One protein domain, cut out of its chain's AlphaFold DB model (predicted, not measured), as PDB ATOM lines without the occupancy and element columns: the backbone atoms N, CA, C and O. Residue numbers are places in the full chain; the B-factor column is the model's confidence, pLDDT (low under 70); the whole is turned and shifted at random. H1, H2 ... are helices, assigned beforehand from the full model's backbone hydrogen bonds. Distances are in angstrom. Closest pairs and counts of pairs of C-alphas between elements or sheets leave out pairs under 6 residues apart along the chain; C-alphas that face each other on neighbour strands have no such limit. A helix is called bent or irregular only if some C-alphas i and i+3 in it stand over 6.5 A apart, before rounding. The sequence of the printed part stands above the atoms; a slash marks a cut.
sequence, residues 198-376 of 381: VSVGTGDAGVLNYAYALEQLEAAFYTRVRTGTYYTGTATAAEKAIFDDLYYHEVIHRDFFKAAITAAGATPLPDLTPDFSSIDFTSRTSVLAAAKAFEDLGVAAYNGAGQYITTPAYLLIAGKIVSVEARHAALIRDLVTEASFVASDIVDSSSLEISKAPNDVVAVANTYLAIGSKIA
ATOM      1  N   VAL A 198      -0.976 -35.605 -18.934       93.00
ATOM      2  CA  VAL A 198       0.464 -35.675 -18.671       93.00
ATOM      3  C   VAL A 198       0.789 -36.923 -17.852       93.00
ATOM      4  O   VAL A 198       0.111 -37.231 -16.875       93.00
ATOM      5  N   SER A 199       1.817 -37.671 -18.253       93.50
ATOM      6  CA  SER A 199       2.281 -38.830 -17.485       93.50
ATOM      7  C   SER A 199       3.214 -38.378 -16.371       93.50
ATOM      8  O   SER A 199       4.178 -37.665 -16.638       93.50
ATOM      9  N   VAL A 200       2.958 -38.835 -15.144       95.38
ATOM     10  CA  VAL A 200       3.864 -38.631 -14.001       95.38
ATOM     11  C   VAL A 200       5.139 -39.476 -14.113       95.38
ATOM     12  O   VAL A 200       6.138 -39.157 -13.481       95.38
ATOM     13  N   GLY A 201       5.157 -40.504 -14.967       94.38
ATOM     14  CA  GLY A 201       6.255 -41.466 -15.073       94.38
ATOM     15  C   GLY A 201       6.068 -42.672 -14.150       94.38
ATOM     16  O   GLY A 201       4.951 -42.954 -13.723       94.38
ATOM     17  N   THR A 202       7.160 -43.389 -13.880       94.38
ATOM     18  CA  THR A 202       7.167 -44.637 -13.101       94.38
ATOM     19  C   THR A 202       8.237 -44.642 -12.006       94.38
ATOM     20  O   THR A 202       9.154 -43.811 -12.004       94.38
ATOM     21  N   GLY A 203       8.121 -45.581 -11.065       95.12
ATOM     22  CA  GLY A 203       8.980 -45.725  -9.892       95.12
ATOM     23  C   GLY A 203       8.983 -44.480  -9.006       95.12
ATOM     24  O   GLY A 203       8.068 -43.657  -9.045       95.12
ATOM     25  N   ASP A 204      10.054 -44.304  -8.234       95.81
ATOM     26  CA  ASP A 204      10.214 -43.164  -7.327       95.81
ATOM     27  C   ASP A 204      10.074 -41.808  -8.033       95.81
ATOM     28  O   ASP A 204       9.418 -40.907  -7.516       95.81
ATOM     29  N   ALA A 205      10.638 -41.661  -9.237       95.06
ATOM     30  CA  ALA A 205      10.490 -40.439 -10.027       95.06
ATOM     31  C   ALA A 205       9.022 -40.178 -10.404       95.06
ATOM     32  O   ALA A 205       8.585 -39.028 -10.388       95.06
ATOM     33  N   GLY A 206       8.264 -41.242 -10.689       96.06
ATOM     34  CA  GLY A 206       6.819 -41.203 -10.884       96.06
ATOM     35  C   GLY A 206       6.076 -40.679  -9.660       96.06
ATOM     36  O   GLY A 206       5.271 -39.756  -9.783       96.06
ATOM     37  N   VAL A 207       6.390 -41.208  -8.473       97.00
ATOM     38  CA  VAL A 207       5.782 -40.765  -7.206       97.00
ATOM     39  C   VAL A 207       6.101 -39.295  -6.926       97.00
ATOM     40  O   VAL A 207       5.210 -38.528  -6.563       97.00
ATOM     41  N   LEU A 208       7.351 -38.875  -7.141       96.75
ATOM     42  CA  LEU A 208       7.763 -37.483  -6.948       96.75
ATOM     43  C   LEU A 208       7.074 -36.535  -7.939       96.75
ATOM     44  O   LEU A 208       6.626 -35.468  -7.535       96.75
ATOM     45  N   ASN A 209       6.952 -36.911  -9.216       97.62
ATOM     46  CA  ASN A 209       6.209 -36.124 -10.207       97.62
ATOM     47  C   ASN A 209       4.710 -36.069  -9.896       97.62
ATOM     48  O   ASN A 209       4.071 -35.054 -10.155       97.62
ATOM     49  N   TYR A 210       4.141 -37.136  -9.338       97.88
ATOM     50  CA  TYR A 210       2.762 -37.136  -8.864       97.88
ATOM     51  C   TYR A 210       2.557 -36.156  -7.708       97.88
ATOM     52  O   TYR A 210       1.655 -35.329  -7.801       97.88
ATOM     53  N   ALA A 211       3.421 -36.177  -6.688       97.19
ATOM     54  CA  ALA A 211       3.385 -35.183  -5.617       97.19
ATOM     55  C   ALA A 211       3.550 -33.770  -6.196       97.19
ATOM     56  O   ALA A 211       2.687 -32.924  -6.013       97.19
ATOM     57  N   TYR A 212       4.566 -33.552  -7.038       98.19
ATOM     58  CA  TYR A 212       4.799 -32.277  -7.720       98.19
ATOM     59  C   TYR A 212       3.574 -31.756  -8.489       98.19
ATOM     60  O   TYR A 212       3.326 -30.555  -8.500       98.19
ATOM     61  N   ALA A 213       2.799 -32.630  -9.135       98.25
ATOM     62  CA  ALA A 213       1.579 -32.241  -9.837       98.25
ATOM     63  C   ALA A 213       0.491 -31.709  -8.888       98.25
ATOM     64  O   ALA A 213      -0.194 -30.746  -9.234       98.25
ATOM     65  N   LEU A 214       0.337 -32.326  -7.714       98.31
ATOM     66  CA  LEU A 214      -0.612 -31.891  -6.687       98.31
ATOM     67  C   LEU A 214      -0.163 -30.566  -6.063       98.31
ATOM     68  O   LEU A 214      -0.938 -29.617  -6.053       98.31
ATOM     69  N   GLU A 215       1.123 -30.440  -5.736       98.38
ATOM     70  CA  GLU A 215       1.696 -29.194  -5.209       98.38
ATOM     71  C   GLU A 215       1.577 -28.025  -6.200       98.38
ATOM     72  O   GLU A 215       1.333 -26.878  -5.829       98.38
ATOM     73  N   GLN A 216       1.715 -28.289  -7.506       98.69
ATOM     74  CA  GLN A 216       1.439 -27.280  -8.532       98.69
ATOM     75  C   GLN A 216      -0.008 -26.782  -8.470       98.69
ATOM     76  O   GLN A 216      -0.253 -25.581  -8.615       98.69
ATOM     77  N   LEU A 217      -0.957 -27.700  -8.279       98.44
ATOM     78  CA  LEU A 217      -2.379 -27.396  -8.232       98.44
ATOM     79  C   LEU A 217      -2.741 -26.598  -6.970       98.44
ATOM     80  O   LEU A 217      -3.440 -25.591  -7.085       98.44
ATOM     81  N   GLU A 218      -2.216 -26.976  -5.805       98.56
ATOM     82  CA  GLU A 218      -2.463 -26.284  -4.530       98.56
ATOM     83  C   GLU A 218      -1.784 -24.911  -4.486       98.56
ATOM     84  O   GLU A 218      -2.431 -23.900  -4.183       98.56
ATOM     85  N   ALA A 219      -0.532 -24.810  -4.945       98.75
ATOM     86  CA  ALA A 219       0.143 -23.521  -5.084       98.75
ATOM     87  C   ALA A 219      -0.624 -22.579  -6.028       98.75
ATOM     88  O   ALA A 219      -0.748 -21.375  -5.766       98.75
ATOM     89  N   ALA A 220      -1.174 -23.102  -7.128       98.75
ATOM     90  CA  ALA A 220      -2.005 -22.320  -8.035       98.75
ATOM     91  C   ALA A 220      -3.349 -21.924  -7.401       98.75
ATOM     92  O   ALA A 220      -3.796 -20.785  -7.579       98.75
ATOM     93  N   PHE A 221      -3.976 -22.821  -6.637       98.81
ATOM     94  CA  PHE A 221      -5.209 -22.547  -5.907       98.81
ATOM     95  C   PHE A 221      -5.009 -21.402  -4.912       98.81
ATOM     96  O   PHE A 221      -5.715 -20.394  -5.004       98.81
ATOM     97  N   TYR A 222      -3.998 -21.467  -4.046       98.81
ATOM     98  CA  TYR A 222      -3.740 -20.401  -3.077       98.81
ATOM     99  C   TYR A 222      -3.273 -19.095  -3.730       98.81
ATOM    100  O   TYR A 222      -3.661 -18.013  -3.284       98.81
ATOM    101  N   THR A 223      -2.562 -19.156  -4.863       98.69
ATOM    102  CA  THR A 223      -2.310 -17.963  -5.699       98.69
ATOM    103  C   THR A 223      -3.631 -17.304  -6.114       98.69
ATOM    104  O   THR A 223      -3.791 -16.078  -6.041       98.69
ATOM    105  N   ARG A 224      -4.613 -18.110  -6.540       98.56
ATOM    106  CA  ARG A 224      -5.930 -17.613  -6.942       98.56
ATOM    107  C   ARG A 224      -6.746 -17.108  -5.753       98.56
ATOM    108  O   ARG A 224      -7.397 -16.075  -5.905       98.56
ATOM    109  N   VAL A 225      -6.669 -17.753  -4.584       98.69
ATOM    110  CA  VAL A 225      -7.308 -17.285  -3.339       98.69
ATOM    111  C   VAL A 225      -6.840 -15.876  -2.993       98.69
ATOM    112  O   VAL A 225      -7.683 -14.995  -2.847       98.69
ATOM    113  N   ARG A 226      -5.526 -15.619  -2.961       98.56
ATOM    114  CA  ARG A 226      -4.949 -14.307  -2.594       98.56
ATOM    115  C   ARG A 226      -5.346 -13.163  -3.535       98.56
ATOM    116  O   ARG A 226      -5.330 -11.998  -3.148       98.56
ATOM    117  N   THR A 227      -5.727 -13.491  -4.768       97.88
ATOM    118  CA  THR A 227      -6.226 -12.536  -5.775       97.88
ATOM    119  C   THR A 227      -7.756 -12.547  -5.911       97.88
ATOM    120  O   THR A 227      -8.319 -11.856  -6.763       97.88
ATOM    121  N   GLY A 228      -8.450 -13.370  -5.123       97.94
ATOM    122  CA  GLY A 228      -9.900 -13.524  -5.131       97.94
ATOM    123  C   GLY A 228     -10.616 -12.437  -4.331       97.94
ATOM    124  O   GLY A 228     -10.099 -11.934  -3.334       97.94
ATOM    125  N   THR A 229     -11.847 -12.111  -4.735       98.25
ATOM    126  CA  THR A 229     -12.656 -11.048  -4.114       98.25
ATOM    127  C   THR A 229     -12.927 -11.301  -2.631       98.25
ATOM    128  O   THR A 229     -12.915 -10.351  -1.849       98.25
ATOM    129  N   TYR A 230     -13.135 -12.560  -2.225       98.50
ATOM    130  CA  TYR A 230     -13.268 -12.919  -0.810       98.50
ATOM    131  C   TYR A 230     -12.024 -12.492  -0.017       98.50
ATOM    132  O   TYR A 230     -12.141 -11.727   0.939       98.50
ATOM    133  N   TYR A 231     -10.833 -12.913  -0.449       98.56
ATOM    134  CA  TYR A 231      -9.581 -12.598   0.240       98.56
ATOM    135  C   TYR A 231      -9.302 -11.089   0.264       98.56
ATOM    136  O   TYR A 231      -8.970 -10.522   1.307       98.56
ATOM    137  N   THR A 232      -9.445 -10.398  -0.871       98.31
ATOM    138  CA  THR A 232      -9.135  -8.961  -0.943       98.31
ATOM    139  C   THR A 232     -10.171  -8.105  -0.217       98.31
ATOM    140  O   THR A 232      -9.824  -7.043   0.291       98.31
ATOM    141  N   GLY A 233     -11.424  -8.562  -0.158       97.81
ATOM    142  CA  GLY A 233     -12.552  -7.829   0.408       97.81
ATOM    143  C   GLY A 233     -12.867  -8.212   1.850       97.81
ATOM    144  O   GLY A 233     -12.599  -7.440   2.767       97.81
ATOM    145  N   THR A 234     -13.490  -9.374   2.046       97.88
ATOM    146  CA  THR A 234     -14.217  -9.712   3.281       97.88
ATOM    147  C   THR A 234     -13.490 -10.671   4.221       97.88
ATOM    148  O   THR A 234     -13.927 -10.817   5.360       97.88
ATOM    149  N   ALA A 235     -12.390 -11.303   3.796       98.25
ATOM    150  CA  ALA A 235     -11.584 -12.157   4.668       98.25
ATOM    151  C   ALA A 235     -10.990 -11.370   5.848       98.25
ATOM    152  O   ALA A 235     -10.494 -10.247   5.691       98.25
ATOM    153  N   THR A 236     -11.008 -11.977   7.033       98.31
ATOM    154  CA  THR A 236     -10.431 -11.381   8.247       98.31
ATOM    155  C   THR A 236      -8.901 -11.372   8.194       98.31
ATOM    156  O   THR A 236      -8.290 -12.129   7.445       98.31
ATOM    157  N   ALA A 237      -8.247 -10.548   9.020       98.38
ATOM    158  CA  ALA A 237      -6.782 -10.528   9.093       98.38
ATOM    159  C   ALA A 237      -6.184 -11.899   9.473       98.38
ATOM    160  O   ALA A 237      -5.153 -12.282   8.929       98.38
ATOM    161  N   ALA A 238      -6.854 -12.644  10.360       97.81
ATOM    162  CA  ALA A 238      -6.436 -13.987  10.755       97.81
ATOM    163  C   ALA A 238      -6.532 -14.981   9.587       97.81
ATOM    164  O   ALA A 238      -5.587 -15.716   9.328       97.81
ATOM    165  N   GLU A 239      -7.630 -14.956   8.829       98.06
ATOM    166  CA  GLU A 239      -7.786 -15.810   7.644       98.06
ATOM    167  C   GLU A 239      -6.765 -15.480   6.559       98.06
ATOM    168  O   GLU A 239      -6.202 -16.384   5.954       98.06
ATOM    169  N   LYS A 240      -6.485 -14.190   6.330       98.62
ATOM    170  CA  LYS A 240      -5.458 -13.780   5.366       98.62
ATOM    171  C   LYS A 240      -4.078 -14.300   5.751       98.62
ATOM    172  O   LYS A 240      -3.376 -14.782   4.873       98.62
ATOM    173  N   ALA A 241      -3.717 -14.234   7.034       98.50
ATOM    174  CA  ALA A 241      -2.452 -14.777   7.523       98.50
ATOM    175  C   ALA A 241      -2.357 -16.291   7.281       98.50
ATOM    176  O   ALA A 241      -1.350 -16.762   6.771       98.50
ATOM    177  N   ILE A 242      -3.438 -17.032   7.549       98.50
ATOM    178  CA  ILE A 242      -3.501 -18.479   7.298       98.50
ATOM    179  C   ILE A 242      -3.338 -18.792   5.804       98.50
ATOM    180  O   ILE A 242      -2.512 -19.623   5.440       98.50
ATOM    181  N   PHE A 243      -4.079 -18.113   4.924       98.69
ATOM    182  CA  PHE A 243      -3.960 -18.328   3.476       98.69
ATOM    183  C   PHE A 243      -2.613 -17.885   2.901       98.69
ATOM    184  O   PHE A 243      -2.169 -18.447   1.902       98.69
ATOM    185  N   ASP A 244      -1.973 -16.874   3.491       98.69
ATOM    186  CA  ASP A 244      -0.629 -16.459   3.101       98.69
ATOM    187  C   ASP A 244       0.407 -17.521   3.487       98.69
ATOM    188  O   ASP A 244       1.240 -17.860   2.647       98.69
ATOM    189  N   ASP A 245       0.330 -18.080   4.698       98.44
ATOM    190  CA  ASP A 245       1.214 -19.168   5.134       98.44
ATOM    191  C   ASP A 245       1.052 -20.406   4.240       98.44
ATOM    192  O   ASP A 245       2.047 -20.897   3.706       98.44
ATOM    193  N   LEU A 246      -0.191 -20.838   3.989       98.62
ATOM    194  CA  LEU A 246      -0.501 -21.948   3.074       98.62
ATOM    195  C   LEU A 246       0.064 -21.691   1.675       98.62
ATOM    196  O   LEU A 246       0.809 -22.501   1.138       98.62
ATOM    197  N   TYR A 247      -0.180 -20.503   1.111       98.81
ATOM    198  CA  TYR A 247       0.400 -20.124  -0.178       98.81
ATOM    199  C   TYR A 247       1.925 -20.284  -0.214       98.81
ATOM    200  O   TYR A 247       2.466 -20.790  -1.199       98.81
ATOM    201  N   TYR A 248       2.631 -19.806   0.815       98.62
ATOM    202  CA  TYR A 248       4.088 -19.893   0.837       98.62
ATOM    203  C   TYR A 248       4.564 -21.335   0.991       98.62
ATOM    204  O   TYR A 248       5.540 -21.699   0.334       98.62
ATOM    205  N   HIS A 249       3.890 -22.147   1.806       98.50
ATOM    206  CA  HIS A 249       4.213 -23.563   1.944       98.50
ATOM    207  C   HIS A 249       4.024 -24.308   0.622       98.50
ATOM    208  O   HIS A 249       4.999 -24.886   0.148       98.50
ATOM    209  N   GLU A 250       2.887 -24.160  -0.062       98.44
ATOM    210  CA  GLU A 250       2.648 -24.888  -1.321       98.44
ATOM    211  C   GLU A 250       3.576 -24.445  -2.453       98.44
ATOM    212  O   GLU A 250       4.046 -25.250  -3.261       98.44
ATOM    213  N   VAL A 251       3.927 -23.157  -2.507       98.62
ATOM    214  CA  VAL A 251       4.962 -22.673  -3.434       98.62
ATOM    215  C   VAL A 251       6.309 -23.339  -3.145       98.62
ATOM    216  O   VAL A 251       6.991 -23.769  -4.078       98.62
ATOM    217  N   ILE A 252       6.690 -23.441  -1.869       98.31
ATOM    218  CA  ILE A 252       7.945 -24.071  -1.455       98.31
ATOM    219  C   ILE A 252       7.915 -25.574  -1.725       98.31
ATOM    220  O   ILE A 252       8.904 -26.089  -2.242       98.31
ATOM    221  N   HIS A 253       6.822 -26.276  -1.426       98.00
ATOM    222  CA  HIS A 253       6.669 -27.706  -1.693       98.00
ATOM    223  C   HIS A 253       6.795 -27.996  -3.189       98.00
ATOM    224  O   HIS A 253       7.657 -28.782  -3.596       98.00
ATOM    225  N   ARG A 254       6.040 -27.278  -4.029       98.19
ATOM    226  CA  ARG A 254       6.132 -27.363  -5.493       98.19
ATOM    227  C   ARG A 254       7.567 -27.173  -5.983       98.19
ATOM    228  O   ARG A 254       8.088 -28.006  -6.729       98.19
ATOM    229  N   ASP A 255       8.212 -26.079  -5.586       98.06
ATOM    230  CA  ASP A 255       9.556 -25.741  -6.063       98.06
ATOM    231  C   ASP A 255      10.603 -26.735  -5.537       98.06
ATOM    232  O   ASP A 255      11.535 -27.112  -6.257       98.06
ATOM    233  N   PHE A 256      10.409 -27.227  -4.313       97.31
ATOM    234  CA  PHE A 256      11.218 -28.277  -3.720       97.31
ATOM    235  C   PHE A 256      11.129 -29.578  -4.525       97.31
ATOM    236  O   PHE A 256      12.176 -30.133  -4.863       97.31
ATOM    237  N   PHE A 257       9.937 -30.056  -4.905       96.94
ATOM    238  CA  PHE A 257       9.833 -31.264  -5.731       96.94
ATOM    239  C   PHE A 257      10.446 -31.074  -7.110       96.94
ATOM    240  O   PHE A 257      11.179 -31.952  -7.565       96.94
ATOM    241  N   LYS A 258      10.232 -29.921  -7.759       97.50
ATOM    242  CA  LYS A 258      10.878 -29.611  -9.046       97.50
ATOM    243  C   LYS A 258      12.398 -29.756  -8.948       97.50
ATOM    244  O   LYS A 258      13.024 -30.386  -9.806       97.50
ATOM    245  N   ALA A 259      12.985 -29.213  -7.882       96.50
ATOM    246  CA  ALA A 259      14.412 -29.323  -7.609       96.50
ATOM    247  C   ALA A 259      14.834 -30.765  -7.275       96.50
ATOM    248  O   ALA A 259      15.832 -31.240  -7.813       96.50
ATOM    249  N   ALA A 260      14.072 -31.480  -6.443       93.25
ATOM    250  CA  ALA A 260      14.367 -32.852  -6.034       93.25
ATOM    251  C   ALA A 260      14.329 -33.837  -7.213       93.25
ATOM    252  O   ALA A 260      15.243 -34.643  -7.362       93.25
ATOM    253  N   ILE A 261      13.323 -33.731  -8.085       96.06
ATOM    254  CA  ILE A 261      13.183 -34.546  -9.302       96.06
ATOM    255  C   ILE A 261      14.358 -34.286 -10.249       96.06
ATOM    256  O   ILE A 261      14.990 -35.226 -10.729       96.06
ATOM    257  N   THR A 262      14.705 -33.011 -10.450       96.25
ATOM    258  CA  THR A 262      15.858 -32.625 -11.279       96.25
ATOM    259  C   THR A 262      17.166 -33.173 -10.700       96.25
ATOM    260  O   THR A 262      17.979 -33.740 -11.426       96.25
ATOM    261  N   ALA A 263      17.367 -33.053  -9.384       92.62
ATOM    262  CA  ALA A 263      18.551 -33.568  -8.693       92.62
ATOM    263  C   ALA A 263      18.636 -35.104  -8.723       92.62
ATOM    264  O   ALA A 263      19.735 -35.656  -8.700       92.62
ATOM    265  N   ALA A 264      17.495 -35.790  -8.820       90.69
ATOM    266  CA  ALA A 264      17.403 -37.233  -9.026       90.69
ATOM    267  C   ALA A 264      17.723 -37.672 -10.471       90.69
ATOM    268  O   ALA A 264      17.728 -38.867 -10.757       90.69
ATOM    269  N   GLY A 265      17.978 -36.733 -11.391       94.12
ATOM    270  CA  GLY A 265      18.228 -37.020 -12.807       94.12
ATOM    271  C   GLY A 265      16.965 -37.355 -13.609       94.12
ATOM    272  O   GLY A 265      17.073 -37.839 -14.735       94.12
ATOM    273  N   ALA A 266      15.782 -37.105 -13.044       95.50
ATOM    274  CA  ALA A 266      14.502 -37.263 -13.718       95.50
ATOM    275  C   ALA A 266      13.999 -35.919 -14.268       95.50
ATOM    276  O   ALA A 266      14.412 -34.846 -13.829       95.50
ATOM    277  N   THR A 267      13.091 -35.977 -15.242       96.94
ATOM    278  CA  THR A 267      12.472 -34.782 -15.830       96.94
ATOM    279  C   THR A 267      11.231 -34.397 -15.020       96.94
ATOM    280  O   THR A 267      10.300 -35.207 -14.950       96.94
ATOM    281  N   PRO A 268      11.176 -33.188 -14.429       97.31
ATOM    282  CA  PRO A 268       9.957 -32.690 -13.804       97.31
ATOM    283  C   PRO A 268       8.833 -32.551 -14.827       97.31
ATOM    284  O   PRO A 268       9.081 -32.220 -15.990       97.31
ATOM    285  N   LEU A 269       7.594 -32.754 -14.383       95.69
ATOM    286  CA  LEU A 269       6.420 -32.441 -15.190       95.69
ATOM    287  C   LEU A 269       6.471 -30.997 -15.726       95.69
ATOM    288  O   LEU A 269       7.011 -30.101 -15.066       95.69
ATOM    289  N   PRO A 270       5.882 -30.744 -16.908       94.88
ATOM    290  CA  PRO A 270       5.632 -29.378 -17.343       94.88
ATOM    291  C   PRO A 270       4.700 -28.657 -16.361       94.88
ATOM    292  O   PRO A 270       4.006 -29.290 -15.556       94.88
ATOM    293  N   ASP A 271       4.669 -27.329 -16.460       96.25
ATOM    294  CA  ASP A 271       3.758 -26.531 -15.650       96.25
ATOM    295  C   ASP A 271       2.299 -26.870 -16.018       96.25
ATOM    296  O   ASP A 271       1.925 -26.916 -17.197       96.25
ATOM    297  N   LEU A 272       1.476 -27.147 -15.006       96.81
ATOM    298  CA  LEU A 272       0.074 -27.510 -15.182       96.81
ATOM    299  C   LEU A 272      -0.807 -26.266 -15.240       96.81
ATOM    300  O   LEU A 272      -0.619 -25.306 -14.497       96.81
ATOM    301  N   THR A 273      -1.811 -26.296 -16.113       96.69
ATOM    302  CA  THR A 273      -2.824 -25.246 -16.198       96.69
ATOM    303  C   THR A 273      -4.029 -25.624 -15.329       96.69
ATOM    304  O   THR A 273      -4.749 -26.568 -15.678       96.69
ATOM    305  N   PRO A 274      -4.275 -24.915 -14.214       97.62
ATOM    306  CA  PRO A 274      -5.452 -25.146 -13.388       97.62
ATOM    307  C   PRO A 274      -6.732 -24.683 -14.096       97.62
ATOM    308  O   PRO A 274      -6.735 -23.711 -14.852       97.62
ATOM    309  N   ASP A 275      -7.837 -25.349 -13.789       97.56
ATOM    310  CA  ASP A 275      -9.199 -24.936 -14.110       97.56
ATOM    311  C   ASP A 275     -10.006 -24.858 -12.811       97.56
ATOM    312  O   ASP A 275     -10.504 -25.853 -12.296       97.56
ATOM    313  N   PHE A 276     -10.125 -23.648 -12.269       98.25
ATOM    314  CA  PHE A 276     -10.906 -23.383 -11.060       98.25
ATOM    315  C   PHE A 276     -12.275 -22.772 -11.370       98.25
ATOM    316  O   PHE A 276     -12.845 -22.079 -10.527       98.25
ATOM    317  N   SER A 277     -12.809 -22.986 -12.576       97.50
ATOM    318  CA  SER A 277     -14.104 -22.428 -12.987       97.50
ATOM    319  C   SER A 277     -15.278 -22.878 -12.107       97.50
ATOM    320  O   SER A 277     -16.292 -22.183 -12.044       97.50
ATOM    321  N   SER A 278     -15.136 -23.995 -11.390       97.19
ATOM    322  CA  SER A 278     -16.118 -24.503 -10.429       97.19
ATOM    323  C   SER A 278     -16.038 -23.866  -9.033       97.19
ATOM    324  O   SER A 278     -16.892 -24.161  -8.197       97.19
ATOM    325  N   ILE A 279     -15.030 -23.031  -8.751       98.50
ATOM    326  CA  ILE A 279     -14.805 -22.424  -7.432       98.50
ATOM    327  C   ILE A 279     -15.202 -20.948  -7.478       98.50
ATOM    328  O   ILE A 279     -14.646 -20.150  -8.235       98.50
ATOM    329  N   ASP A 280     -16.130 -20.555  -6.606       98.44
ATOM    330  CA  ASP A 280     -16.515 -19.157  -6.443       98.44
ATOM    331  C   ASP A 280     -15.577 -18.438  -5.458       98.44
ATOM    332  O   ASP A 280     -15.783 -18.433  -4.244       98.44
ATOM    333  N   PHE A 281     -14.559 -17.759  -5.990       98.56
ATOM    334  CA  PHE A 281     -13.605 -16.967  -5.199       98.56
ATOM    335  C   PHE A 281     -14.186 -15.672  -4.599       98.56
ATOM    336  O   PHE A 281     -13.449 -14.892  -3.986       98.56
ATOM    337  N   THR A 282     -15.482 -15.403  -4.768       98.31
ATOM    338  CA  THR A 282     -16.184 -14.325  -4.055       98.31
ATOM    339  C   THR A 282     -16.796 -14.800  -2.735       98.31
ATOM    340  O   THR A 282     -17.072 -13.982  -1.857       98.31
ATOM    341  N   SER A 283     -16.941 -16.117  -2.557       98.50
ATOM    342  CA  SER A 283     -17.606 -16.736  -1.415       98.50
ATOM    343  C   SER A 283     -16.607 -17.376  -0.453       98.50
ATOM    344  O   SER A 283     -15.901 -18.320  -0.807       98.50
ATOM    345  N   ARG A 284     -16.613 -16.921   0.809       98.00
ATOM    346  CA  ARG A 284     -15.848 -17.544   1.906       98.00
ATOM    347  C   ARG A 284     -16.109 -19.046   1.987       98.00
ATOM    348  O   ARG A 284     -15.174 -19.833   2.064       98.00
ATOM    349  N   THR A 285     -17.384 -19.437   1.963       98.44
ATOM    350  CA  THR A 285     -17.797 -20.840   2.069       98.44
ATOM    351  C   THR A 285     -17.265 -21.663   0.903       98.44
ATOM    352  O   THR A 285     -16.767 -22.760   1.127       98.44
ATOM    353  N   SER A 286     -17.317 -21.136  -0.327       98.56
ATOM    354  CA  SER A 286     -16.784 -21.854  -1.492       98.56
ATOM    355  C   SER A 286     -15.264 -21.990  -1.433       98.56
ATOM    356  O   SER A 286     -14.751 -23.056  -1.762       98.56
ATOM    357  N   VAL A 287     -14.545 -20.942  -1.019       98.75
ATOM    358  CA  VAL A 287     -13.080 -20.973  -0.897       98.75
ATOM    359  C   VAL A 287     -12.639 -21.951   0.185       98.75
ATOM    360  O   VAL A 287     -11.777 -22.780  -0.078       98.75
ATOM    361  N   LEU A 288     -13.249 -21.913   1.372       98.62
ATOM    362  CA  LEU A 288     -12.892 -22.830   2.457       98.62
ATOM    363  C   LEU A 288     -13.289 -24.281   2.162       98.62
ATOM    364  O   LEU A 288     -12.555 -25.191   2.530       98.62
ATOM    365  N   ALA A 289     -14.408 -24.513   1.468       98.44
ATOM    366  CA  ALA A 289     -14.776 -25.855   1.022       98.44
ATOM    367  C   ALA A 289     -13.764 -26.415   0.009       98.44
ATOM    368  O   ALA A 289     -13.396 -27.583   0.104       98.44
ATOM    369  N   ALA A 290     -13.294 -25.584  -0.929       98.50
ATOM    370  CA  ALA A 290     -12.252 -25.971  -1.873       98.50
ATOM    371  C   ALA A 290     -10.905 -26.204  -1.174       98.50
ATOM    372  O   ALA A 290     -10.295 -27.238  -1.407       98.50
ATOM    373  N   ALA A 291     -10.488 -25.305  -0.272       98.69
ATOM    374  CA  ALA A 291      -9.272 -25.471   0.523       98.69
ATOM    375  C   ALA A 291      -9.311 -26.790   1.299       98.69
ATOM    376  O   ALA A 291      -8.419 -27.608   1.154       98.69
ATOM    377  N   LYS A 292     -10.409 -27.074   2.017       98.25
ATOM    378  CA  LYS A 292     -10.574 -28.343   2.739       98.25
ATOM    379  C   LYS A 292     -10.420 -29.545   1.804       98.25
ATOM    380  O   LYS A 292      -9.800 -30.530   2.182       98.25
ATOM    381  N   ALA A 293     -11.003 -29.479   0.607       97.62
ATOM    382  CA  ALA A 293     -10.909 -30.561  -0.366       97.62
ATOM    383  C   ALA A 293      -9.481 -30.767  -0.893       97.62
ATOM    384  O   ALA A 293      -9.100 -31.916  -1.080       97.62
ATOM    385  N   PHE A 294      -8.719 -29.692  -1.123       98.38
ATOM    386  CA  PHE A 294      -7.312 -29.762  -1.521       98.38
ATOM    387  C   PHE A 294      -6.451 -30.360  -0.408       98.38
ATOM    388  O   PHE A 294      -5.883 -31.428  -0.611       98.38
ATOM    389  N   GLU A 295      -6.516 -29.797   0.798       98.25
ATOM    390  CA  GLU A 295      -5.691 -30.248   1.924       98.25
ATOM    391  C   GLU A 295      -5.968 -31.709   2.321       98.25
ATOM    392  O   GLU A 295      -5.056 -32.509   2.529       98.25
ATOM    393  N   ASP A 296      -7.249 -32.104   2.383       97.62
ATOM    394  CA  ASP A 296      -7.624 -33.497   2.650       97.62
ATOM    395  C   ASP A 296      -7.113 -34.437   1.544       97.62
ATOM    396  O   ASP A 296      -6.726 -35.578   1.809       97.62
ATOM    397  N   LEU A 297      -7.138 -33.976   0.287       97.56
ATOM    398  CA  LEU A 297      -6.653 -34.744  -0.853       97.56
ATOM    399  C   LEU A 297      -5.132 -34.900  -0.803       97.56
ATOM    400  O   LEU A 297      -4.661 -36.007  -1.061       97.56
ATOM    401  N   GLY A 298      -4.395 -33.843  -0.453       97.25
ATOM    402  CA  GLY A 298      -2.942 -33.848  -0.292       97.25
ATOM    403  C   GLY A 298      -2.496 -34.888   0.734       97.25
ATOM    404  O   GLY A 298      -1.728 -35.795   0.407       97.25
ATOM    405  N   VAL A 299      -3.065 -34.862   1.944       97.75
ATOM    406  CA  VAL A 299      -2.751 -35.848   2.998       97.75
ATOM    407  C   VAL A 299      -3.010 -37.283   2.525       97.75
ATOM    408  O   VAL A 299      -2.122 -38.142   2.607       97.75
ATOM    409  N   ALA A 300      -4.201 -37.539   1.977       97.56
ATOM    410  CA  ALA A 300      -4.584 -38.868   1.509       97.56
ATOM    411  C   ALA A 300      -3.719 -39.351   0.333       97.56
ATOM    412  O   ALA A 300      -3.486 -40.557   0.188       97.56
ATOM    413  N   ALA A 301      -3.241 -38.426  -0.505       97.12
ATOM    414  CA  ALA A 301      -2.347 -38.688  -1.624       97.12
ATOM    415  C   ALA A 301      -0.950 -39.097  -1.165       97.12
ATOM    416  O   ALA A 301      -0.430 -40.115  -1.628       97.12
ATOM    417  N   TYR A 302      -0.357 -38.354  -0.229       96.69
ATOM    418  CA  TYR A 302       0.959 -38.675   0.319       96.69
ATOM    419  C   TYR A 302       0.981 -40.043   0.992       96.69
ATOM    420  O   TYR A 302       1.847 -40.865   0.687       96.69
ATOM    421  N   ASN A 303       0.014 -40.319   1.868       95.94
ATOM    422  CA  ASN A 303      -0.046 -41.603   2.564       95.94
ATOM    423  C   ASN A 303      -0.379 -42.756   1.605       95.94
ATOM    424  O   ASN A 303       0.199 -43.840   1.708       95.94
ATOM    425  N   GLY A 304      -1.249 -42.515   0.620       95.62
ATOM    426  CA  GLY A 304      -1.635 -43.515  -0.373       95.62
ATOM    427  C   GLY A 304      -0.521 -43.869  -1.359       95.62
ATOM    428  O   GLY A 304      -0.386 -45.035  -1.749       95.62
ATOM    429  N   ALA A 305       0.299 -42.887  -1.741       96.19
ATOM    430  CA  ALA A 305       1.405 -43.062  -2.677       96.19
ATOM    431  C   ALA A 305       2.740 -43.422  -2.000       96.19
ATOM    432  O   ALA A 305       3.605 -44.022  -2.638       96.19
ATOM    433  N   GLY A 306       2.916 -43.107  -0.712       94.81
ATOM    434  CA  GLY A 306       4.181 -43.289   0.009       94.81
ATOM    435  C   GLY A 306       4.701 -44.730   0.007       94.81
ATOM    436  O   GLY A 306       5.909 -44.945  -0.033       94.81
ATOM    437  N   GLN A 307       3.803 -45.717  -0.046       94.00
ATOM    438  CA  GLN A 307       4.149 -47.140  -0.146       94.00
ATOM    439  C   GLN A 307       4.902 -47.524  -1.434       94.00
ATOM    440  O   GLN A 307       5.546 -48.569  -1.469       94.00
ATOM    441  N   TYR A 308       4.823 -46.705  -2.487       95.81
ATOM    442  CA  TYR A 308       5.505 -46.950  -3.761       95.81
ATOM    443  C   TYR A 308       6.912 -46.341  -3.811       95.81
ATOM    444  O   TYR A 308       7.635 -46.558  -4.779       95.81
ATOM    445  N   ILE A 309       7.317 -45.595  -2.778       95.69
ATOM    446  CA  ILE A 309       8.667 -45.041  -2.675       95.69
ATOM    447  C   ILE A 309       9.625 -46.128  -2.191       95.69
ATOM    448  O   ILE A 309       9.493 -46.658  -1.088       95.69
ATOM    449  N   THR A 310      10.643 -46.410  -2.996       96.12
ATOM    450  CA  THR A 310      11.671 -47.413  -2.694       96.12
ATOM    451  C   THR A 310      12.949 -46.803  -2.120       96.12
ATOM    452  O   THR A 310      13.637 -47.448  -1.328       96.12
ATOM    453  N   THR A 311      13.261 -45.548  -2.453       95.56
ATOM    454  CA  THR A 311      14.436 -44.831  -1.940       95.56
ATOM    455  C   THR A 311      14.145 -44.227  -0.562       95.56
ATOM    456  O   THR A 311      13.338 -43.298  -0.454       95.56
ATOM    457  N   PRO A 312      14.859 -44.637   0.508       95.25
ATOM    458  CA  PRO A 312      14.584 -44.158   1.868       95.25
ATOM    459  C   PRO A 312      14.689 -42.638   2.041       95.25
ATOM    460  O   PRO A 312      13.967 -42.050   2.844       95.25
ATOM    461  N   ALA A 313      15.570 -41.982   1.277       91.00
ATOM    462  CA  ALA A 313      15.712 -40.529   1.313       91.00
ATOM    463  C   ALA A 313      14.438 -39.807   0.845       91.00
ATOM    464  O   ALA A 313      14.062 -38.795   1.435       91.00
ATOM    465  N   TYR A 314      13.748 -40.338  -0.168       94.12
ATOM    466  CA  TYR A 314      12.492 -39.768  -0.657       94.12
ATOM    467  C   TYR A 314      11.343 -40.040   0.306       94.12
ATOM    468  O   TYR A 314      10.530 -39.150   0.531       94.12
ATOM    469  N   LEU A 315      11.325 -41.206   0.960       93.81
ATOM    470  CA  LEU A 315      10.326 -41.502   1.987       93.81
ATOM    471  C   LEU A 315      10.472 -40.565   3.196       93.81
ATOM    472  O   LEU A 315       9.480 -40.054   3.708       93.81
ATOM    473  N   LEU A 316      11.708 -40.279   3.621       92.94
ATOM    474  CA  LEU A 316      11.979 -39.308   4.684       92.94
ATOM    475  C   LEU A 316      11.490 -37.900   4.316       92.94
ATOM    476  O   LEU A 316      10.986 -37.175   5.170       92.94
ATOM    477  N   ILE A 317      11.666 -37.504   3.058       91.44
ATOM    478  CA  ILE A 317      11.196 -36.217   2.544       91.44
ATOM    479  C   ILE A 317       9.662 -36.177   2.509       91.44
ATOM    480  O   ILE A 317       9.081 -35.249   3.065       91.44
ATOM    481  N   ALA A 318       9.015 -37.202   1.949       93.38
ATOM    482  CA  ALA A 318       7.558 -37.316   1.908       93.38
ATOM    483  C   ALA A 318       6.951 -37.273   3.320       93.38
ATOM    484  O   ALA A 318       6.005 -36.534   3.561       93.38
ATOM    485  N   GLY A 319       7.562 -37.972   4.286       95.00
ATOM    486  CA  GLY A 319       7.148 -37.949   5.692       95.00
ATOM    487  C   GLY A 319       7.231 -36.565   6.348       95.00
ATOM    488  O   GLY A 319       6.428 -36.243   7.222       95.00
ATOM    489  N   LYS A 320       8.178 -35.715   5.928       94.81
ATOM    490  CA  LYS A 320       8.259 -34.327   6.409       94.81
ATOM    491  C   LYS A 320       7.128 -33.476   5.842       94.81
ATOM    492  O   LYS A 320       6.508 -32.751   6.617       94.81
ATOM    493  N   ILE A 321       6.860 -33.585   4.542       95.75
ATOM    494  CA  ILE A 321       5.846 -32.775   3.855       95.75
ATOM    495  C   ILE A 321       4.441 -33.187   4.296       95.75
ATOM    496  O   ILE A 321       3.710 -32.344   4.791       95.75
ATOM    497  N   VAL A 322       4.110 -34.483   4.323       96.62
ATOM    498  CA  VAL A 322       2.781 -34.929   4.789       96.62
ATOM    499  C   VAL A 322       2.479 -34.513   6.235       96.62
ATOM    500  O   VAL A 322       1.327 -34.302   6.601       96.62
ATOM    501  N   SER A 323       3.504 -34.340   7.081       97.38
ATOM    502  CA  SER A 323       3.317 -33.807   8.439       97.38
ATOM    503  C   SER A 323       2.933 -32.322   8.464       97.38
ATOM    504  O   SER A 323       2.333 -31.861   9.437       97.38
ATOM    505  N   VAL A 324       3.326 -31.566   7.437       97.88
ATOM    506  CA  VAL A 324       2.922 -30.177   7.197       97.88
ATOM    507  C   VAL A 324       1.505 -30.168   6.626       97.88
ATOM    508  O   VAL A 324       0.648 -29.552   7.257       97.88
ATOM    509  N   GLU A 325       1.230 -30.964   5.587       97.44
ATOM    510  CA  GLU A 325      -0.114 -31.096   4.992       97.44
ATOM    511  C   GLU A 325      -1.175 -31.484   6.022       97.44
ATOM    512  O   GLU A 325      -2.249 -30.895   6.104       97.44
ATOM    513  N   ALA A 326      -0.860 -32.420   6.921       97.38
ATOM    514  CA  ALA A 326      -1.791 -32.810   7.977       97.38
ATOM    515  C   ALA A 326      -2.155 -31.638   8.910       97.38
ATOM    516  O   ALA A 326      -3.274 -31.578   9.424       97.38
ATOM    517  N   ARG A 327      -1.235 -30.688   9.135       98.12
ATOM    518  CA  ARG A 327      -1.515 -29.473   9.919       98.12
ATOM    519  C   ARG A 327      -2.333 -28.464   9.121       98.12
ATOM    520  O   ARG A 327      -3.191 -27.814   9.714       98.12
ATOM    521  N   HIS A 328      -2.092 -28.345   7.820       98.31
ATOM    522  CA  HIS A 328      -2.902 -27.514   6.936       98.31
ATOM    523  C   HIS A 328      -4.354 -28.001   6.896       98.31
ATOM    524  O   HIS A 328      -5.269 -27.236   7.212       98.31
ATOM    525  N   ALA A 329      -4.559 -29.297   6.645       98.06
ATOM    526  CA  ALA A 329      -5.870 -29.939   6.648       98.06
ATOM    527  C   ALA A 329      -6.601 -29.742   7.982       98.06
ATOM    528  O   ALA A 329      -7.755 -29.306   8.004       98.06
ATOM    529  N   ALA A 330      -5.917 -29.988   9.105       97.75
ATOM    530  CA  ALA A 330      -6.465 -29.774  10.443       97.75
ATOM    531  C   ALA A 330      -6.921 -28.318  10.663       97.75
ATOM    532  O   ALA A 330      -8.025 -28.086  11.157       97.75
ATOM    533  N   LEU A 331      -6.096 -27.345  10.267       97.69
ATOM    534  CA  LEU A 331      -6.380 -25.917  10.412       97.69
ATOM    535  C   LEU A 331      -7.563 -25.467   9.546       97.69
ATOM    536  O   LEU A 331      -8.473 -24.801  10.041       97.69
ATOM    537  N   ILE A 332      -7.576 -25.834   8.262       98.19
ATOM    538  CA  ILE A 332      -8.664 -25.474   7.346       98.19
ATOM    539  C   ILE A 332      -9.984 -26.113   7.786       98.19
ATOM    540  O   ILE A 332     -11.028 -25.457   7.744       98.19
ATOM    541  N   ARG A 333      -9.958 -27.365   8.254       97.50
ATOM    542  CA  ARG A 333     -11.140 -28.025   8.822       97.50
ATOM    543  C   ARG A 333     -11.709 -27.234   9.989       97.50
ATOM    544  O   ARG A 333     -12.896 -26.919   9.968       97.50
ATOM    545  N   ASP A 334     -10.873 -26.835  10.940       96.81
ATOM    546  CA  ASP A 334     -11.317 -26.064  12.104       96.81
ATOM    547  C   ASP A 334     -11.894 -24.685  11.720       96.81
ATOM    548  O   ASP A 334     -12.884 -24.233  12.296       96.81
ATOM    549  N   LEU A 335     -11.362 -24.051  10.663       95.69
ATOM    550  CA  LEU A 335     -11.922 -22.818  10.084       95.69
ATOM    551  C   LEU A 335     -13.292 -23.006   9.409       95.69
ATOM    552  O   LEU A 335     -14.079 -22.051   9.331       95.69
ATOM    553  N   VAL A 336     -13.557 -24.198   8.866       96.50
ATOM    554  CA  VAL A 336     -14.847 -24.573   8.263       96.50
ATOM    555  C   VAL A 336     -15.856 -24.936   9.345       96.50
ATOM    556  O   VAL A 336     -17.014 -24.520   9.286       96.50
ATOM    557  N   THR A 337     -15.449 -25.751  10.311       95.69
ATOM    558  CA  THR A 337     -16.281 -26.240  11.407       95.69
ATOM    559  C   THR A 337     -15.405 -26.433  12.634       95.69
ATOM    560  O   THR A 337     -14.483 -27.246  12.620       95.69
ATOM    561  N   GLU A 338     -15.738 -25.708  13.698       93.94
ATOM    562  CA  GLU A 338     -15.039 -25.784  14.980       93.94
ATOM    563  C   GLU A 338     -14.948 -27.234  15.482       93.94
ATOM    564  O   GLU A 338     -15.913 -28.001  15.409       93.94
ATOM    565  N   ALA A 339     -13.774 -27.603  15.990       92.19
ATOM    566  CA  ALA A 339     -13.415 -28.921  16.498       92.19
ATOM    567  C   ALA A 339     -13.486 -30.069  15.468       92.19
ATOM    568  O   ALA A 339     -13.573 -31.235  15.853       92.19
ATOM    569  N   SER A 340     -13.406 -29.777  14.162       94.62
ATOM    570  CA  SER A 340     -13.430 -30.803  13.098       94.62
ATOM    571  C   SER A 340     -12.047 -31.252  12.594       94.62
ATOM    572  O   SER A 340     -11.957 -32.036  11.644       94.62
ATOM    573  N   PHE A 341     -10.973 -30.812  13.257       90.94
ATOM    574  CA  PHE A 341      -9.576 -31.080  12.887       90.94
ATOM    575  C   PHE A 341      -9.187 -32.578  12.835       90.94
ATOM    576  O   PHE A 341      -8.199 -32.909  12.190       90.94
ATOM    577  N   VAL A 342      -9.966 -33.482  13.461       89.00
ATOM    578  CA  VAL A 342      -9.844 -34.963  13.348       89.00
ATOM    579  C   VAL A 342     -11.198 -35.658  13.134       89.00
ATOM    580  O   VAL A 342     -11.483 -36.705  13.710       89.00
ATOM    581  N   ALA A 343     -12.098 -35.052  12.360       91.69
ATOM    582  CA  ALA A 343     -13.437 -35.612  12.173       91.69
ATOM    583  C   ALA A 343     -13.427 -37.041  11.578       91.69
ATOM    584  O   ALA A 343     -12.525 -37.443  10.847       91.69
ATOM    585  N   SER A 344     -14.464 -37.824  11.887       92.25
ATOM    586  CA  SER A 344     -14.552 -39.250  11.529       92.25
ATOM    587  C   SER A 344     -14.635 -39.536  10.023       92.25
ATOM    588  O   SER A 344     -14.632 -40.694   9.627       92.25
ATOM    589  N   ASP A 345     -14.775 -38.512   9.179       94.12
ATOM    590  CA  ASP A 345     -14.810 -38.640   7.718       94.12
ATOM    591  C   ASP A 345     -13.414 -38.797   7.088       94.12
ATOM    592  O   ASP A 345     -13.329 -39.096   5.899       94.12
ATOM    593  N   ILE A 346     -12.339 -38.620   7.870       92.75
ATOM    594  CA  ILE A 346     -10.933 -38.759   7.431       92.75
ATOM    595  C   ILE A 346     -10.118 -39.767   8.235       92.75
ATOM    596  O   ILE A 346      -8.938 -39.958   7.944       92.75
ATOM    597  N   VAL A 347     -10.728 -40.432   9.218       94.62
ATOM    598  CA  VAL A 347     -10.077 -41.494   9.989       94.62
ATOM    599  C   VAL A 347     -10.883 -42.788   9.950       94.62
ATOM    600  O   VAL A 347     -12.110 -42.776  10.028       94.62
ATOM    601  N   ASP A 348     -10.192 -43.912   9.812       93.69
ATOM    602  CA  ASP A 348     -10.793 -45.241   9.784       93.69
ATOM    603  C   ASP A 348     -11.165 -45.744  11.195       93.69
ATOM    604  O   ASP A 348     -10.970 -45.076  12.215       93.69
ATOM    605  N   SER A 349     -11.690 -46.971  11.283       94.25
ATOM    606  CA  SER A 349     -12.038 -47.604  12.566       94.25
ATOM    607  C   SER A 349     -10.848 -47.827  13.508       94.25
ATOM    608  O   SER A 349     -11.052 -48.108  14.688       94.25
ATOM    609  N   SER A 350      -9.621 -47.730  12.997       94.56
ATOM    610  CA  SER A 350      -8.369 -47.839  13.747       94.56
ATOM    611  C   SER A 350      -7.801 -46.467  14.126       94.56
ATOM    612  O   SER A 350      -6.722 -46.403  14.713       94.56
ATOM    613  N   SER A 351      -8.519 -45.375  13.831       90.38
ATOM    614  CA  SER A 351      -8.053 -43.988  13.981       90.38
ATOM    615  C   SER A 351      -6.826 -43.654  13.120       90.38
ATOM    616  O   SER A 351      -6.031 -42.788  13.485       90.38
ATOM    617  N   LEU A 352      -6.659 -44.344  11.991       93.25
ATOM    618  CA  LEU A 352      -5.655 -44.033  10.975       93.25
ATOM    619  C   LEU A 352      -6.276 -43.185   9.869       93.25
ATOM    620  O   LEU A 352      -7.466 -43.291   9.597       93.25
ATOM    621  N   GLU A 353      -5.466 -42.352   9.226       94.75
ATOM    622  CA  GLU A 353      -5.905 -41.536   8.093       94.75
ATOM    623  C   GLU A 353      -6.435 -42.406   6.932       94.75
ATOM    624  O   GLU A 353      -5.870 -43.458   6.625       94.75
ATOM    625  N   ILE A 354      -7.531 -41.977   6.293       95.44
ATOM    626  CA  ILE A 354      -8.152 -42.686   5.161       95.44
ATOM    627  C   ILE A 354      -7.453 -42.314   3.844       95.44
ATOM    628  O   ILE A 354      -7.945 -41.503   3.052       95.44
ATOM    629  N   SER A 355      -6.336 -42.987   3.574       95.75
ATOM    630  CA  SER A 355      -5.547 -42.753   2.366       95.75
ATOM    631  C   SER A 355      -6.286 -43.133   1.079       95.75
ATOM    632  O   SER A 355      -7.151 -44.016   1.056       95.75
ATOM    633  N   LYS A 356      -5.909 -42.506  -0.041       96.12
ATOM    634  CA  LYS A 356      -6.509 -42.756  -1.363       96.12
ATOM    635  C   LYS A 356      -5.515 -43.409  -2.310       96.12
ATOM    636  O   LYS A 356      -4.339 -43.059  -2.328       96.12
ATOM    637  N   ALA A 357      -5.989 -44.324  -3.155       96.06
ATOM    638  CA  ALA A 357      -5.148 -44.835  -4.230       96.06
ATOM    639  C   ALA A 357      -4.783 -43.687  -5.195       96.06
ATOM    640  O   ALA A 357      -5.624 -42.814  -5.443       96.06
ATOM    641  N   PRO A 358      -3.581 -43.689  -5.806       96.81
ATOM    642  CA  PRO A 358      -3.155 -42.623  -6.717       96.81
ATOM    643  C   PRO A 358      -4.164 -42.315  -7.835       96.81
ATOM    644  O   PRO A 358      -4.356 -41.158  -8.202       96.81
ATOM    645  N   ASN A 359      -4.871 -43.334  -8.326       94.50
ATOM    646  CA  ASN A 359      -5.909 -43.189  -9.348       94.50
ATOM    647  C   ASN A 359      -7.124 -42.390  -8.871       94.50
ATOM    648  O   ASN A 359      -7.650 -41.577  -9.632       94.50
ATOM    649  N   ASP A 360      -7.552 -42.607  -7.628       96.62
ATOM    650  CA  ASP A 360      -8.678 -41.886  -7.037       96.62
ATOM    651  C   ASP A 360      -8.299 -40.426  -6.802       96.62
ATOM    652  O   ASP A 360      -9.092 -39.522  -7.066       96.62
ATOM    653  N   VAL A 361      -7.054 -40.179  -6.383       97.88
ATOM    654  CA  VAL A 361      -6.538 -38.818  -6.225       97.88
ATOM    655  C   VAL A 361      -6.475 -38.090  -7.558       97.88
ATOM    656  O   VAL A 361      -6.986 -36.979  -7.673       97.88
ATOM    657  N   VAL A 362      -5.893 -38.717  -8.586       96.81
ATOM    658  CA  VAL A 362      -5.809 -38.132  -9.930       96.81
ATOM    659  C   VAL A 362      -7.198 -37.844 -10.492       96.81
ATOM    660  O   VAL A 362      -7.388 -36.812 -11.132       96.81
ATOM    661  N   ALA A 363      -8.185 -38.708 -10.241       95.75
ATOM    662  CA  ALA A 363      -9.559 -38.458 -10.662       95.75
ATOM    663  C   ALA A 363     -10.123 -37.165 -10.049       95.75
ATOM    664  O   ALA A 363     -10.734 -36.379 -10.774       95.75
ATOM    665  N   VAL A 364      -9.869 -36.913  -8.759       97.31
ATOM    666  CA  VAL A 364     -10.271 -35.670  -8.080       97.31
ATOM    667  C   VAL A 364      -9.464 -34.474  -8.592       97.31
ATOM    668  O   VAL A 364     -10.062 -33.487  -9.021       97.31
ATOM    669  N   ALA A 365      -8.131 -34.560  -8.641       97.62
ATOM    670  CA  ALA A 365      -7.265 -33.474  -9.116       97.62
ATOM    671  C   ALA A 365      -7.610 -33.044 -10.555       97.62
ATOM    672  O   ALA A 365      -7.657 -31.857 -10.873       97.62
ATOM    673  N   ASN A 366      -7.965 -33.999 -11.421       96.50
ATOM    674  CA  ASN A 366      -8.367 -33.751 -12.807       96.50
ATOM    675  C   ASN A 366      -9.701 -33.016 -12.976       96.50
ATOM    676  O   ASN A 366     -10.044 -32.652 -14.110       96.50
ATOM    677  N   THR A 367     -10.463 -32.808 -11.900       96.56
ATOM    678  CA  THR A 367     -11.622 -31.902 -11.911       96.56
ATOM    679  C   THR A 367     -11.208 -30.431 -11.868       96.56
ATOM    680  O   THR A 367     -11.985 -29.590 -12.305       96.56
ATOM    681  N   TYR A 368      -9.971 -30.144 -11.444       97.75
ATOM    682  CA  TYR A 368      -9.404 -28.800 -11.306       97.75
ATOM    683  C   TYR A 368      -8.258 -28.517 -12.286       97.75
ATOM    684  O   TYR A 368      -7.516 -27.550 -12.122       97.75
ATOM    685  N   LEU A 369      -8.072 -29.368 -13.296       96.75
ATOM    686  CA  LEU A 369      -7.027 -29.230 -14.308       96.75
ATOM    687  C   LEU A 369      -7.648 -29.086 -15.692       96.75
ATOM    688  O   LEU A 369      -8.528 -29.864 -16.088       96.75
ATOM    689  N   ALA A 370      -7.137 -28.123 -16.456       92.69
ATOM    690  CA  ALA A 370      -7.528 -27.930 -17.841       92.69
ATOM    691  C   ALA A 370      -7.141 -29.150 -18.697       92.69
ATOM    692  O   ALA A 370      -6.195 -29.891 -18.403       92.69
ATOM    693  N   ILE A 371      -7.868 -29.360 -19.800       87.12
ATOM    694  CA  ILE A 371      -7.506 -30.377 -20.799       87.12
ATOM    695  C   ILE A 371      -6.067 -30.125 -21.275       87.12
ATOM    696  O   ILE A 371      -5.698 -28.989 -21.557       87.12
ATOM    697  N   GLY A 372      -5.258 -31.184 -21.362       87.06
ATOM    698  CA  GLY A 372      -3.829 -31.098 -21.687       87.06
ATOM    699  C   GLY A 372      -2.918 -30.987 -20.464       87.06
ATOM    700  O   GLY A 372      -1.744 -31.324 -20.562       87.06
ATOM    701  N   SER A 373      -3.457 -30.598 -19.306       94.19
ATOM    702  CA  SER A 373      -2.751 -30.606 -18.015       94.19
ATOM    703  C   SER A 373      -3.288 -31.647 -17.038       94.19
ATOM    704  O   SER A 373      -2.713 -31.824 -15.971       94.19
ATOM    705  N   LYS A 374      -4.365 -32.361 -17.391       94.94
ATOM    706  CA  LYS A 374      -4.874 -33.473 -16.581       94.94
ATOM    707  C   LYS A 374      -3.788 -34.528 -16.385       94.94
ATOM    708  O   LYS A 374      -3.055 -34.846 -17.308       94.94
ATOM    709  N   ILE A 375      -3.692 -35.111 -15.209       95.81
ATOM    710  CA  ILE A 375      -2.726 -36.159 -14.904       95.81
ATOM    711  C   ILE A 375      -3.253 -37.486 -15.466       95.81
ATOM    712  O   ILE A 375      -4.429 -37.824 -15.306       95.81
ATOM    713  N   ALA A 376      -2.407 -38.231 -16.175       92.81
ATOM    714  CA  ALA A 376      -2.731 -39.574 -16.640       92.81
ATOM    715  C   ALA A 376      -2.863 -40.512 -15.436       92.81
ATOM    716  O   ALA A 376      -2.137 -40.365 -14.458       92.81
TER     717      ALA A 376
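Overview. This is residues 198 to 376 of the 381 residues of an uncharacterized protein of Hymenobacter sp (UniProt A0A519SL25). Four long helices, H1, H3, H4 and H5, stand side by side in a bundle made of two antiparallel pairs, H1 with H3 and H4 with H5, joined mainly where H1 meets H4. Short H6 packs on H4 and short H2 lies at one end of the bundle; of two long links, residues 264 to 283 run from one end of the bundle to the other, from H3 to H4, while residues 337 to 357 make a wide loop from the end of H5 back to the start of H6 beside H4. The printed part has 179 residues, with six named helices in the order H1 to H6 and no named strand; the class is all helix. It is compact, with a radius of gyration of the C-alphas of 15.8 A and spans of 45 by 39 by 25 A.

Along the chain. Find C-alpha 203 at (8.980, -45.725, -9.892); from there H1 runs through residues 203 to 226, 35.1 A long. H2, residues 229 to 234, is neither bent nor irregular, but only just: C-alphas 231 and 234 are 6.3 A apart. Next look at H3, residues 237 to 263, the longest helix by residues at 38.6 A. After it, H4, residues 284 to 306, covers 32.7 A, and H5, residues 312 to 336, covers 35.9 A, from C-alpha 312 at (14.584, -44.158, 1.868). H6, residues 358 to 365, ends with C-alpha 365 at (-7.265, -33.474, -9.116).

Arrangement. Begin at H4, the hub, which touches three helices. It forms a helical hairpin with H5, at a shallow tilt of 24 degrees, opposite ways; look at their closest C-alphas, those of Glu 295 and Ala 329, 4.7 A apart. H4 touches H1 at a shallow tilt of 12 degrees, opposite ways, closest at the C-alphas of Glu 218 and Phe 294, 6.7 A. With residues 297 to 305 alone it touches H6, closest at the C-alphas of Ala 305 and Pro 358, 6.1 A. H1 touches H3, opposite ways at 29 degrees, a shallow tilt, with the C-alphas of Ala 219 and Glu 250 closest at 4.7 A. H3 and H5 are close but not clearly touching: the C-alphas of Leu 246 and His 328 are 7.2 A apart. H2 touches no helix, but is near H3 and H4. H3 and H6 are apart. In H1, H2, H3, H4 and H6 every O i to N i+4 pair is within hydrogen-bond range; in H5, 20 of 21 are.

Size, cuts and confidence. The two farthest C-alphas, those of Gly 233 and Thr 310, are 46.5 A apart, while those of Val 198 and Ala 376, the first and last printed, are 5.4 A apart. The links H3 to H4 and H5 to H6 are long; the other three are tight. The printed part has no cut. Its mean pLDDT is 96.4, and no printed residue is under 70.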